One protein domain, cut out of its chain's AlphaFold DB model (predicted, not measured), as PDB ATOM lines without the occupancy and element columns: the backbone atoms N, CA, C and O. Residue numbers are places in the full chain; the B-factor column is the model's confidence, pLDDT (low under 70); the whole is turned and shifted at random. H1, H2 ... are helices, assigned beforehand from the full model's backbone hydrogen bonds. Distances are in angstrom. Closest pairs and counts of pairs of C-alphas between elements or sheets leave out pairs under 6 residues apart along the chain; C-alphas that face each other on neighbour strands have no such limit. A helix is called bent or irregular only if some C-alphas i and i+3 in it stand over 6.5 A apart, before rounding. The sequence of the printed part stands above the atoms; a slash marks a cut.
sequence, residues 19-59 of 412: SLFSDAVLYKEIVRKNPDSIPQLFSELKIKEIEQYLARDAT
ATOM      1  N   SER A  19     391.107 482.331 341.104       78.00
ATOM      2  CA  SER A  19     390.996 482.126 342.549       78.00
ATOM      3  C   SER A  19     389.526 481.954 342.950       78.00
ATOM      4  O   SER A  19     389.148 480.909 343.493       78.00
ATOM      5  N   LEU A  20     388.665 482.901 342.550       82.88
ATOM      6  CA  LEU A  20     387.240 482.901 342.883       82.88
ATOM      7  C   LEU A  20     386.479 481.696 342.305       82.88
ATOM      8  O   LEU A  20     385.620 481.127 342.986       82.88
ATOM      9  N   PHE A  21     386.814 481.255 341.086       82.12
ATOM     10  CA  PHE A  21     386.270 480.023 340.511       82.12
ATOM     11  C   PHE A  21     386.604 478.809 341.387       82.12
ATOM     12  O   PHE A  21     385.717 478.005 341.692       82.12
ATOM     13  N   SER A  22     387.861 478.687 341.834       81.38
ATOM     14  CA  SER A  22     388.312 477.574 342.679       81.38
ATOM     15  C   SER A  22     387.597 477.547 344.040       81.38
ATOM     16  O   SER A  22     387.110 476.493 344.467       81.38
ATOM     17  N   ASP A  23     387.423 478.715 344.665       86.06
ATOM     18  CA  ASP A  23     386.655 478.886 345.896       86.06
ATOM     19  C   ASP A  23     385.175 478.516 345.698       86.06
ATOM     20  O   ASP A  23     384.587 477.830 346.536       86.06
ATOM     21  N   ALA A  24     384.572 478.898 344.567       85.06
ATOM     22  CA  ALA A  24     383.184 478.584 344.239       85.06
ATOM     23  C   ALA A  24     382.937 477.078 344.005       85.06
ATOM     24  O   ALA A  24     381.851 476.571 344.326       85.06
ATOM     25  N   VAL A  25     383.933 476.336 343.498       84.31
ATOM     26  CA  VAL A  25     383.893 474.860 343.443       84.31
ATOM     27  C   VAL A  25     383.870 474.282 344.859       84.31
ATOM     28  O   VAL A  25     383.008 473.458 345.184       84.31
ATOM     29  N   LEU A  26     384.799 474.734 345.706       85.75
ATOM     30  CA  LEU A  26     384.982 474.245 347.070       85.75
ATOM     31  C   LEU A  26     383.760 474.547 347.954       85.75
ATOM     32  O   LEU A  26     383.258 473.652 348.634       85.75
ATOM     33  N   TYR A  27     383.213 475.762 347.861       87.12
ATOM     34  CA  TYR A  27     381.981 476.188 348.527       87.12
ATOM     35  C   TYR A  27     380.813 475.238 348.209       87.12
ATOM     36  O   TYR A  27     380.196 474.682 349.120       87.12
ATOM     37  N   LYS A  28     380.567 474.934 346.923       85.25
ATOM     38  CA  LYS A  28     379.506 473.995 346.503       85.25
ATOM     39  C   LYS A  28     379.722 472.551 346.972       85.25
ATOM     40  O   LYS A  28     378.737 471.828 347.140       85.25
ATOM     41  N   GLU A  29     380.961 472.103 347.187       84.56
ATOM     42  CA  GLU A  29     381.219 470.772 347.756       84.56
ATOM     43  C   GLU A  29     381.046 470.743 349.286       84.56
ATOM     44  O   GLU A  29     380.501 469.766 349.807       84.56
ATOM     45  N   ILE A  30     381.423 471.813 349.997       85.56
ATOM     46  CA  ILE A  30     381.245 471.933 351.455       85.56
ATOM     47  C   ILE A  30     379.763 472.065 351.819       85.56
ATOM     48  O   ILE A  30     379.291 471.277 352.638       85.56
ATOM     49  N   VAL A  31     379.005 472.953 351.154       85.62
ATOM     50  CA  VAL A  31     377.538 473.108 351.319       85.62
ATOM     51  C   VAL A  31     376.811 471.762 351.215       85.62
ATOM     52  O   VAL A  31     375.848 471.509 351.934       85.62
ATOM     53  N   ARG A  32     377.282 470.867 350.336       76.75
ATOM     54  CA  ARG A  32     376.682 469.544 350.111       76.75
ATOM     55  C   ARG A  32     377.093 468.479 351.140       76.75
ATOM     56  O   ARG A  32     376.453 467.429 351.189       76.75
ATOM     57  N   LYS A  33     378.166 468.696 351.902       83.38
ATOM     58  CA  LYS A  33     378.737 467.710 352.835       83.38
ATOM     59  C   LYS A  33     378.563 468.111 354.296       83.38
ATOM     60  O   LYS A  33     377.953 467.358 355.040       83.38
ATOM     61  N   ASN A  34     379.104 469.270 354.671       86.06
ATOM     62  CA  ASN A  34     379.210 469.777 356.039       86.06
ATOM     63  C   ASN A  34     378.994 471.311 356.015       86.06
ATOM     64  O   ASN A  34     379.981 472.055 356.054       86.06
ATOM     65  N   PRO A  35     377.748 471.810 355.911       83.62
ATOM     66  CA  PRO A  35     377.481 473.246 355.781       83.62
ATOM     67  C   PRO A  35     377.976 474.061 356.988       83.62
ATOM     68  O   PRO A  35     378.433 475.189 356.822       83.62
ATOM     69  N   ASP A  36     377.993 473.469 358.184       86.12
ATOM     70  CA  ASP A  36     378.424 474.126 359.429       86.12
ATOM     71  C   ASP A  36     379.910 474.542 359.422       86.12
ATOM     72  O   ASP A  36     380.334 475.384 360.212       86.12
ATOM     73  N   SER A  37     380.714 473.983 358.506       85.75
ATOM     74  CA  SER A  37     382.134 474.322 358.338       85.75
ATOM     75  C   SER A  37     382.373 475.592 357.511       85.75
ATOM     76  O   SER A  37     383.506 476.072 357.463       85.75
ATOM     77  N   ILE A  38     381.352 476.136 356.838       84.50
ATOM     78  CA  ILE A  38     381.496 477.275 355.915       84.50
ATOM     79  C   ILE A  38     382.058 478.533 356.609       84.50
ATOM     80  O   ILE A  38     383.045 479.068 356.097       84.50
ATOM     81  N   PRO A  39     381.548 478.982 357.779       84.19
ATOM     82  CA  PRO A  39     382.039 480.202 358.437       84.19
ATOM     83  C   PRO A  39     383.464 480.088 359.002       84.19
ATOM     84  O   PRO A  39     384.032 481.086 359.433       84.19
ATOM     85  N   GLN A  40     384.037 478.878 359.035       84.94
ATOM     86  CA  GLN A  40     385.423 478.638 359.456       84.94
ATOM     87  C   GLN A  40     386.420 478.717 358.289       84.94
ATOM     88  O   GLN A  40     387.619 478.838 358.523       84.94
ATOM     89  N   LEU A  41     385.937 478.619 357.045       79.75
ATOM     90  CA  LEU A  41     386.763 478.524 355.834       79.75
ATOM     91  C   LEU A  41     386.624 479.747 354.917       79.75
ATOM     92  O   LEU A  41     387.562 480.071 354.193       79.75
ATOM     93  N   PHE A  42     385.490 480.447 354.971       87.19
ATOM     94  CA  PHE A  42     385.237 481.658 354.191       87.19
ATOM     95  C   PHE A  42     384.722 482.781 355.094       87.19
ATOM     96  O   PHE A  42     383.838 482.569 355.924       87.19
ATOM     97  N   SER A  43     385.242 483.998 354.907       88.69
ATOM     98  CA  SER A  43     384.685 485.193 355.550       88.69
ATOM     99  C   SER A  43     383.336 485.559 354.926       88.69
ATOM    100  O   SER A  43     383.101 485.290 353.748       88.69
ATOM    101  N   GLU A  44     382.455 486.229 355.673       85.94
ATOM    102  CA  GLU A  44     381.134 486.624 355.155       85.94
ATOM    103  C   GLU A  44     381.187 487.442 353.857       85.94
ATOM    104  O   GLU A  44     380.269 487.360 353.042       85.94
ATOM    105  N   LEU A  45     382.235 488.249 353.673       85.56
ATOM    106  CA  LEU A  45     382.439 489.023 352.451       85.56
ATOM    107  C   LEU A  45     382.784 488.100 351.278       85.56
ATOM    108  O   LEU A  45     382.138 488.190 350.239       85.56
ATOM    109  N   LYS A  46     383.708 487.149 351.479       86.88
ATOM    110  CA  LYS A  46     384.094 486.172 350.453       86.88
ATOM    111  C   LYS A  46     382.943 485.216 350.107       86.88
ATOM    112  O   LYS A  46     382.782 484.859 348.949       86.88
ATOM    113  N   ILE A  47     382.086 484.863 351.071       88.12
ATOM    114  CA  ILE A  47     380.843 484.110 350.810       88.12
ATOM    115  C   ILE A  47     379.921 484.908 349.876       88.12
ATOM    116  O   ILE A  47     379.509 484.385 348.845       88.12
ATOM    117  N   LYS A  48     379.649 486.183 350.186       88.44
ATOM    118  CA  LYS A  48     378.792 487.060 349.360       88.44
ATOM    119  C   LYS A  48     379.378 487.283 347.957       88.44
ATOM    120  O   LYS A  48     378.629 487.405 346.991       88.44
ATOM    121  N   GLU A  49     380.702 487.314 347.833       89.44
ATOM    122  CA  GLU A  49     381.430 487.422 346.564       89.44
ATOM    123  C   GLU A  49     381.302 486.143 345.714       89.44
ATOM    124  O   GLU A  49     380.892 486.212 344.554       89.44
ATOM    125  N   ILE A  50     381.527 484.968 346.319       86.75
ATOM    126  CA  ILE A  50     381.300 483.649 345.704       86.75
ATOM    127  C   ILE A  50     379.833 483.485 345.277       86.75
ATOM    128  O   ILE A  50     379.561 482.994 344.184       86.75
ATOM    129  N   GLU A  51     378.872 483.908 346.098       85.50
ATOM    130  CA  GLU A  51     377.443 483.835 345.770       85.50
ATOM    131  C   GLU A  51     377.060 484.771 344.614       85.50
ATOM    132  O   GLU A  51     376.304 484.363 343.730       85.50
ATOM    133  N   GLN A  52     377.631 485.980 344.542       87.81
ATOM    134  CA  GLN A  52     377.461 486.863 343.382       87.81
ATOM    135  C   GLN A  52     378.075 486.272 342.108       87.81
ATOM    136  O   GLN A  52     377.442 486.321 341.055       87.81
ATOM    137  N   TYR A  53     379.270 485.685 342.189       84.56
ATOM    138  CA  TYR A  53     379.910 485.004 341.061       84.56
ATOM    139  C   TYR A  53     379.058 483.826 340.564       84.56
ATOM    140  O   TYR A  53     378.714 483.743 339.386       84.56
ATOM    141  N   LEU A  54     378.592 482.978 341.485       81.50
ATOM    142  CA  LEU A  54     377.698 481.856 341.196       81.50
ATOM    143  C   LEU A  54     376.327 482.270 340.633       81.50
ATOM    144  O   LEU A  54     375.683 481.441 339.985       81.50
ATOM    145  N   ALA A  55     375.884 483.508 340.876       81.31
ATOM    146  CA  ALA A  55     374.671 484.083 340.298       81.31
ATOM    147  C   ALA A  55     374.899 484.703 338.905       81.31
ATOM    148  O   ALA A  55     374.002 484.632 338.066       81.31
ATOM    149  N   ARG A  56     376.083 485.277 338.641       75.38
ATOM    150  CA  ARG A  56     376.475 485.802 337.317       75.38
ATOM    151  C   ARG A  56     376.674 484.665 336.309       75.38
ATOM    152  O   ARG A  56     376.067 484.670 335.243       75.38
ATOM    153  N   ASP A  57     377.439 483.645 336.688       61.81
ATOM    154  CA  ASP A  57     377.943 482.603 335.782       61.81
ATOM    155  C   ASP A  57     376.999 481.395 335.599       61.81
ATOM    156  O   ASP A  57     377.421 480.265 335.331       61.81
ATOM    157  N   ALA A  58     375.684 481.616 335.703       57.88
ATOM    158  CA  ALA A  58     374.658 480.570 335.614       57.88
ATOM    159  C   ALA A  58     374.703 479.748 334.302       57.88
ATOM    160  O   ALA A  58     374.293 478.585 334.284       57.88
ATOM    161  N   THR A  59     375.244 480.318 333.222       56.91
ATOM    162  CA  THR A  59     375.454 479.673 331.911       56.91
ATOM    163  C   THR A  59     376.801 478.948 331.771       56.91
ATOM    164  O   THR A  59     376.911 478.062 330.927       56.91
TER     165      THR A  59
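This is residues 19 to 59 of the 412 residues of an uncharacterized protein of Diploscapter pachys (UniProt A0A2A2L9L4). Three helices are set in a triangle, with the longest, H1, meeting H3 at nearly a right angle where residues 20 to 24 of H1 touch residues 50 to 54 of H3. The short H2 folds back beside residues 27 to 31 of H1 as a loose, uneven helical turn, and the chain goes from it through a tight link into H3. The printed part has 41 residues with three named helices, H1, H2 and H3 in that order, and no named strand, and its class is all helix. It is compact, with a radius of gyration of the C-alphas of 9.8 A and spans of 27 by 20 by 15 A along its three main axes.

H1 is the longest helix by residues, running from Ser 19 to Lys 33, 21.5 A from first to last C-alpha. It begins at C-alpha 19, at (390.996, 482.126, 342.549), and ends at C-alpha 33, at (378.737, 467.710, 352.835). H2 holds residues 35 to 41 and measures 10.7 A. It is irregular: C-alphas 36 and 39 are 7.1 A apart, where about 5 A is found in a regular helix, and its line is a rough one. H3 holds residues 44 to 56 and measures 18.5 A, ending at C-alpha 56, at (376.475, 485.802, 337.317).

H1 touches H3 with residues 20 to 24 alone, and H3 touches H1 with residues 50 to 54 alone. Their closest C-alphas are those of Ala 24 and Ile 50, 5.6 A apart. The lines of H1 and H3 are about perpendicular, at 82 degrees, and their centres are 10.7 A apart. H1 touches H2 with residues 27 to 31 alone, and the closest C-alphas are those of Ile 30 and Ile 38, 7.0 A apart. H1 and H2 form a helical hairpin and run opposite ways at a shallow tilt of 34 degrees, only just short of steep. H2 and H3 meet only through their link. In H3 every O i to N i+4 pair is within hydrogen-bond range; in H1 this holds for 10 of 11 pairs and in H2 for 0 of 3, while 3 of 4 O i to N i+3 pairs of H2 are within range.

The two C-alphas farthest apart are those of Gln 40 and Thr 59, at 29.3 A, and the first and last printed C-alphas, those of Ser 19 and Thr 59, are 19.0 A apart. The printed part has no cut. The links from H1 to H2, with 1 residue, and from H2 to H3, with 2 residues, are both tight. The mean pLDDT of the printed part is 82.6, and residues 57 to 59, which follow H3, are under 70.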